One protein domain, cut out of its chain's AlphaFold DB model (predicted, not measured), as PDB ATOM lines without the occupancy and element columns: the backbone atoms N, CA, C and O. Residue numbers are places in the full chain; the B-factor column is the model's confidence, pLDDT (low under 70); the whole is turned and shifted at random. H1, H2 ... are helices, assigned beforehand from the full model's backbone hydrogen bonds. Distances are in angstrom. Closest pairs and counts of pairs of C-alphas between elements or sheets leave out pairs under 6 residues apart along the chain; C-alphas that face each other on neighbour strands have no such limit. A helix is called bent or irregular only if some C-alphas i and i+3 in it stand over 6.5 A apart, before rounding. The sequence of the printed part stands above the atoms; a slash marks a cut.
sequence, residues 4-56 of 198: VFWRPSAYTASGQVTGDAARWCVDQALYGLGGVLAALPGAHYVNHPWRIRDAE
ATOM      1  N   VAL A   4     134.707 109.019 102.821       90.31
ATOM      2  CA  VAL A   4     135.773 108.699 103.774       90.31
ATOM      3  C   VAL A   4     136.758 109.863 103.806       90.31
ATOM      4  O   VAL A   4     137.437 110.151 102.819       90.31
ATOM      5  N   PHE A   5     136.853 110.506 104.966       90.06
ATOM      6  CA  PHE A   5     137.927 111.431 105.305       90.06
ATOM      7  C   PHE A   5     138.715 110.818 106.457       90.06
ATOM      8  O   PHE A   5     138.208 110.703 107.573       90.06
ATOM      9  N   TRP A   6     139.936 110.371 106.180       86.06
ATOM     10  CA  TRP A   6     140.776 109.728 107.180       86.06
ATOM     11  C   TRP A   6     142.244 110.063 106.936       86.06
ATOM     12  O   TRP A   6     142.765 109.889 105.835       86.06
ATOM     13  N   ARG A   7     142.906 110.563 107.978       81.00
ATOM     14  CA  ARG A   7     144.333 110.898 108.004       81.00
ATOM     15  C   ARG A   7     145.001 109.962 109.014       81.00
ATOM     16  O   ARG A   7     145.013 110.298 110.198       81.00
ATOM     17  N   PRO A   8     145.471 108.774 108.595       72.75
ATOM     18  CA  PRO A   8     146.085 107.830 109.516       72.75
ATOM     19  C   PRO A   8     147.257 108.463 110.263       72.75
ATOM     20  O   PRO A   8     148.222 108.913 109.648       72.75
ATOM     21  N   SER A   9     147.207 108.441 111.593       76.56
ATOM     22  CA  SER A   9     148.429 108.424 112.391       76.56
ATOM     23  C   SER A   9     149.036 107.020 112.355       76.56
ATOM     24  O   SER A   9     148.364 106.055 111.982       76.56
ATOM     25  N   ALA A  10     150.296 106.887 112.777       81.00
ATOM     26  CA  ALA A  10     150.867 105.566 113.022       81.00
ATOM     27  C   ALA A  10     149.940 104.768 113.954       81.00
ATOM     28  O   ALA A  10     149.471 105.295 114.967       81.00
ATOM     29  N   TYR A  11     149.662 103.518 113.590       85.25
ATOM     30  CA  TYR A  11     148.923 102.607 114.451       85.25
ATOM     31  C   TYR A  11     149.756 102.291 115.687       85.25
ATOM     32  O   TYR A  11     150.967 102.089 115.597       85.25
ATOM     33  N   THR A  12     149.104 102.245 116.841       87.19
ATOM     34  CA  THR A  12     149.745 101.958 118.124       87.19
ATOM     35  C   THR A  12     149.008 100.828 118.815       87.19
ATOM     36  O   THR A  12     147.778 100.825 118.858       87.19
ATOM     37  N   ALA A  13     149.756  99.890 119.389       87.94
ATOM     38  CA  ALA A  13     149.186  98.930 120.319       87.94
ATOM     39  C   ALA A  13     148.712  99.643 121.598       87.94
ATOM     40  O   ALA A  13     149.194 100.728 121.935       87.94
ATOM     41  N   SER A  14     147.780  99.019 122.324       87.69
ATOM     42  CA  SER A  14     147.478  99.428 123.700       87.69
ATOM     43  C   SER A  14     148.760  99.390 124.533       87.69
ATOM     44  O   SER A  14     149.554  98.464 124.382       87.69
ATOM     45  N   GLY A  15     148.941 100.344 125.452       85.00
ATOM     46  CA  GLY A  15     150.120 100.398 126.327       85.00
ATOM     47  C   GLY A  15     150.293  99.171 127.234       85.00
ATOM     48  O   GLY A  15     151.356  98.982 127.812       85.00
ATOM     49  N   GLN A  16     149.264  98.326 127.343       88.12
ATOM     50  CA  GLN A  16     149.298  97.060 128.077       88.12
ATOM     51  C   GLN A  16     149.921  95.906 127.270       88.12
ATOM     52  O   GLN A  16     150.240  94.868 127.845       88.12
ATOM     53  N   VAL A  17     150.079  96.060 125.951       88.69
ATOM     54  CA  VAL A  17     150.641  95.047 125.050       88.69
ATOM     55  C   VAL A  17     152.030  95.503 124.613       88.69
ATOM     56  O   VAL A  17     152.202  96.622 124.139       88.69
ATOM     57  N   THR A  18     153.031  94.635 124.757       91.81
ATOM     58  CA  THR A  18     154.440  94.965 124.500       91.81
ATOM     59  C   THR A  18     155.113  93.930 123.598       91.81
ATOM     60  O   THR A  18     154.523  92.907 123.238       91.81
ATOM     61  N   GLY A  19     156.346  94.223 123.178       91.88
ATOM     62  CA  GLY A  19     157.171  93.304 122.395       91.88
ATOM     63  C   GLY A  19     156.518  92.880 121.079       91.88
ATOM     64  O   GLY A  19     155.995  93.701 120.324       91.88
ATOM     65  N   ASP A  20     156.576  91.587 120.792       94.56
ATOM     66  CA  ASP A  20     156.122  91.005 119.526       94.56
ATOM     67  C   ASP A  20     154.606  91.108 119.354       94.56
ATOM     68  O   ASP A  20     154.130  91.401 118.259       94.56
ATOM     69  N   ALA A  21     153.851  90.972 120.448       93.62
ATOM     70  CA  ALA A  21     152.403  91.139 120.439       93.62
ATOM     71  C   ALA A  21     152.002  92.576 120.070       93.62
ATOM     72  O   ALA A  21     151.049  92.776 119.321       93.62
ATOM     73  N   ALA A  22     152.758  93.583 120.525       93.75
ATOM     74  CA  ALA A  22     152.501  94.972 120.150       93.75
ATOM     75  C   ALA A  22     152.726  95.203 118.652       93.75
ATOM     76  O   ALA A  22     151.896  95.837 118.001       93.75
ATOM     77  N   ARG A  23     153.815  94.651 118.094       92.69
ATOM     78  CA  ARG A  23     154.085  94.719 116.648       92.69
ATOM     79  C   ARG A  23     152.977  94.032 115.854       92.69
ATOM     80  O   ARG A  23     152.439  94.634 114.932       92.69
ATOM     81  N   TRP A  24     152.557  92.845 116.288       93.81
ATOM     82  CA  TRP A  24     151.435  92.133 115.684       93.81
ATOM     83  C   TRP A  24     150.144  92.964 115.707       93.81
ATOM     84  O   TRP A  24     149.495  93.091 114.673       93.81
ATOM     85  N   CYS A  25     149.787  93.592 116.834       94.50
ATOM     86  CA  CYS A  25     148.600  94.451 116.922       94.50
ATOM     87  C   CYS A  25     148.663  95.642 115.956       94.50
ATOM     88  O   CYS A  25     147.657  95.973 115.328       94.50
ATOM     89  N   VAL A  26     149.831  96.280 115.832       93.56
ATOM     90  CA  VAL A  26     150.057  97.376 114.878       93.56
ATOM     91  C   VAL A  26     149.855  96.891 113.442       93.56
ATOM     92  O   VAL A  26     149.135  97.542 112.683       93.56
ATOM     93  N   ASP A  27     150.404  95.727 113.092       94.56
ATOM     94  CA  ASP A  27     150.228  95.127 111.768       94.56
ATOM     95  C   ASP A  27     148.758  94.772 111.500       94.56
ATOM     96  O   ASP A  27     148.225  95.117 110.445       94.56
ATOM     97  N   GLN A  28     148.053  94.160 112.459       95.69
ATOM     98  CA  GLN A  28     146.631  93.832 112.298       95.69
ATOM     99  C   GLN A  28     145.764  95.081 112.130       95.69
ATOM    100  O   GLN A  28     144.830  95.080 111.329       95.69
ATOM    101  N   ALA A  29     146.069  96.165 112.841       92.94
ATOM    102  CA  ALA A  29     145.358  97.424 112.669       92.94
ATOM    103  C   ALA A  29     145.633  98.038 111.283       92.94
ATOM    104  O   ALA A  29     144.703  98.489 110.607       92.94
ATOM    105  N   LEU A  30     146.888  97.988 110.821       91.38
ATOM    106  CA  LEU A  30     147.288  98.479 109.506       91.38
ATOM    107  C   LEU A  30     146.614  97.715 108.361       91.38
ATOM    108  O   LEU A  30     146.011  98.345 107.491       91.38
ATOM    109  N   TYR A  31     146.708  96.383 108.355       92.94
ATOM    110  CA  TYR A  31     146.168  95.546 107.280       92.94
ATOM    111  C   TYR A  31     144.655  95.324 107.402       92.94
ATOM    112  O   TYR A  31     143.970  95.259 106.386       92.94
ATOM    113  N   GLY A  32     144.122  95.264 108.624       94.00
ATOM    114  CA  GLY A  32     142.697  95.097 108.902       94.00
ATOM    115  C   GLY A  32     141.918  96.397 108.732       94.00
ATOM    116  O   GLY A  32     141.271  96.606 107.708       94.00
ATOM    117  N   LEU A  33     141.983  97.297 109.721       91.12
ATOM    118  CA  LEU A  33     141.213  98.549 109.695       91.12
ATOM    119  C   LEU A  33     141.603  99.423 108.496       91.12
ATOM    120  O   LEU A  33     140.729  99.915 107.781       91.12
ATOM    121  N   GLY A  34     142.905  99.576 108.239       90.75
ATOM    122  CA  GLY A  34     143.390 100.338 107.090       90.75
ATOM    123  C   GLY A  34     142.939  99.747 105.753       90.75
ATOM    124  O   GLY A  34     142.554 100.498 104.856       90.75
ATOM    125  N   GLY A  35     142.936  98.417 105.635       92.75
ATOM    126  CA  GLY A  35     142.445  97.703 104.455       92.75
ATOM    127  C   GLY A  35     140.944  97.891 104.241       92.75
ATOM    128  O   GLY A  35     140.528  98.262 103.146       92.75
ATOM    129  N   VAL A  36     140.137  97.725 105.294       93.62
ATOM    130  CA  VAL A  36     138.681  97.929 105.240       93.62
ATOM    131  C   VAL A  36     138.348  99.348 104.796       93.62
ATOM    132  O   VAL A  36     137.579  99.521 103.855       93.62
ATOM    133  N   LEU A  37     138.955 100.367 105.418       92.44
ATOM    134  CA  LEU A  37     138.695 101.768 105.071       92.44
ATOM    135  C   LEU A  37     139.087 102.094 103.626       92.44
ATOM    136  O   LEU A  37     138.419 102.905 102.985       92.44
ATOM    137  N   ALA A  38     140.137 101.466 103.101       92.94
ATOM    138  CA  ALA A  38     140.591 101.651 101.726       92.94
ATOM    139  C   ALA A  38     139.776 100.864 100.680       92.94
ATOM    140  O   ALA A  38     139.884 101.159  99.496       92.94
ATOM    141  N   ALA A  39     138.966  99.885 101.089       94.31
ATOM    142  CA  ALA A  39     138.233  98.997 100.182       94.31
ATOM    143  C   ALA A  39     136.711  99.239 100.168       94.31
ATOM    144  O   ALA A  39     135.957  98.394  99.684       94.31
ATOM    145  N   LEU A  40     136.231 100.366 100.707       94.62
ATOM    146  CA  LEU A  40     134.797 100.648 100.788       94.62
ATOM    147  C   LEU A  40     134.215 100.945  99.393       94.62
ATOM    148  O   LEU A  40     134.570 101.955  98.779       94.62
ATOM    149  N   PRO A  41     133.287 100.113  98.886       93.06
ATOM    150  CA  PRO A  41     132.757 100.279  97.540       93.06
ATOM    151  C   PRO A  41     131.919 101.556  97.436       93.06
ATOM    152  O   PRO A  41     131.070 101.837  98.284       93.06
ATOM    153  N   GLY A  42     132.159 102.331  96.377       91.75
ATOM    154  CA  GLY A  42     131.425 103.569  96.094       91.75
ATOM    155  C   GLY A  42     131.704 104.721  97.065       91.75
ATOM    156  O   GLY A  42     130.996 105.726  97.022       91.75
ATOM    157  N   ALA A  43     132.706 104.602  97.943       94.31
ATOM    158  CA  ALA A  43     133.086 105.686  98.835       94.31
ATOM    159  C   ALA A  43     133.796 106.815  98.072       94.31
ATOM    160  O   ALA A  43     134.720 106.585  97.292       94.31
ATOM    161  N   HIS A  44     133.395 108.054  98.348       93.75
ATOM    162  CA  HIS A  44     134.124 109.240  97.917       93.75
ATOM    163  C   HIS A  44     135.248 109.567  98.912       93.75
ATOM    164  O   HIS A  44     134.986 109.822 100.091       93.75
ATOM    165  N   TYR A  45     136.499 109.539  98.461       93.31
ATOM    166  CA  TYR A  45     137.677 109.650  99.322       93.31
ATOM    167  C   TYR A  45     138.326 111.033  99.278       93.31
ATOM    168  O   TYR A  45     138.621 111.534  98.199       93.31
ATOM    169  N   VAL A  46     138.669 111.579 100.449       91.88
ATOM    170  CA  VAL A  46     139.386 112.861 100.583       91.88
ATOM    171  C   VAL A  46     140.517 112.715 101.616       91.88
ATOM    172  O   VAL A  46     140.373 113.048 102.784       91.88
ATOM    173  N   ASN A  47     141.681 112.153 101.314       91.00
ATOM    174  CA  ASN A  47     142.086 111.438 100.105       91.00
ATOM    175  C   ASN A  47     141.976 109.923 100.329       91.00
ATOM    176  O   ASN A  47     141.743 109.460 101.446       91.00
ATOM    177  N   HIS A  48     142.187 109.133  99.274       91.81
ATOM    178  CA  HIS A  48     142.207 107.674  99.405       91.81
ATOM    179  C   HIS A  48     143.347 107.230 100.347       91.81
ATOM    180  O   HIS A  48     144.482 107.676 100.147       91.81
ATOM    181  N   PRO A  49     143.114 106.332 101.326       91.06
ATOM    182  CA  PRO A  49     144.110 106.003 102.346       91.06
ATOM    183  C   PRO A  49     145.466 105.538 101.799       91.06
ATOM    184  O   PRO A  49     146.513 105.994 102.256       91.06
ATOM    185  N   TRP A  50     145.472 104.683 100.772       89.38
ATOM    186  CA  TRP A  50     146.722 104.244 100.134       89.38
ATOM    187  C   TRP A  50     147.448 105.367  99.389       89.38
ATOM    188  O   TRP A  50     148.669 105.421  99.424       89.38
ATOM    189  N   ARG A  51     146.716 106.328  98.810       90.88
ATOM    190  CA  ARG A  51     147.327 107.496  98.158       90.88
ATOM    191  C   ARG A  51     148.000 108.412  99.171       90.88
ATOM    192  O   ARG A  51     149.047 108.967  98.865       90.88
ATOM    193  N   ILE A  52     147.425 108.552 100.368       90.50
ATOM    194  CA  ILE A  52     148.066 109.275 101.474       90.50
ATOM    195  C   ILE A  52     149.387 108.591 101.826       90.50
ATOM    196  O   ILE A  52     150.411 109.255 101.863       90.50
ATOM    197  N   ARG A  53     149.376 107.264 102.005       87.88
ATOM    198  CA  ARG A  53     150.578 106.486 102.337       87.88
ATOM    199  C   ARG A  53     151.676 106.608 101.277       87.88
ATOM    200  O   ARG A  53     152.831 106.819 101.636       87.88
ATOM    201  N   ASP A  54     151.340 106.508  99.993       88.69
ATOM    202  CA  ASP A  54     152.311 106.732  98.913       88.69
ATOM    203  C   ASP A  54     152.889 108.149  99.009       88.69
ATOM    204  O   ASP A  54     154.106 108.345  98.984       88.69
ATOM    205  N   ALA A  55     152.007 109.127  99.233       91.19
ATOM    206  CA  ALA A  55     152.348 110.530  99.367       91.19
ATOM    207  C   ALA A  55     153.141 110.883 100.629       91.19
ATOM    208  O   ALA A  55     153.553 112.027 100.720       91.19
ATOM    209  N   GLU A  56     153.411 109.972 101.570       90.44
ATOM    210  CA  GLU A  56     154.277 110.246 102.732       90.44
ATOM    211  C   GLU A  56     155.782 110.129 102.410       90.44
ATOM    212  O   GLU A  56     156.640 110.590 103.171       90.44
TER     213      GLU A  56
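What this domain is: This is residues 4 to 56 of the 198 residues of an uncharacterized protein of Streptomyces spectabilis (UniProt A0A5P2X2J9). One long helix, H1, makes the longest axis; the first stretch, residues 4 to 18, runs along it towards its first end, and a short helix, H2, sits at a steep angle near its last end. The printed part has 53 residues with two named helices, H1 then H2, and no named strand; the class is all helix, though under half of the residues are in named elements. It is loose and elongated, with a radius of gyration of the C-alphas of 12.6 A and spans of 37 by 22 by 15 A.

Where its parts are: H1, residues 19 to 38, begins at C-alpha 19 (157.171, 93.304, 122.395) and measures 27.8 A. It is neither bent nor irregular, but only just: C-alphas 30 and 33 are 6.1 A apart. H2, residues 49 to 54, measures 8.9 A and ends at C-alpha 54 (152.311, 106.732, 98.913).

How they stand to each other: H1 touches H2 with residues 34 to 38 alone; the closest C-alphas, of Ala 38 and Pro 49, are 5.6 A apart. They run opposite ways at a steep tilt of 66 degrees. In H1 and H2 every O i to N i+4 pair is within hydrogen-bond range.

The domain as a whole: The farthest C-alphas, of Gly 19 and Gly 42, are 38.2 A apart. The printed part has no cut, and the link from H1 to H2 is short. No printed residue is under 70 in pLDDT.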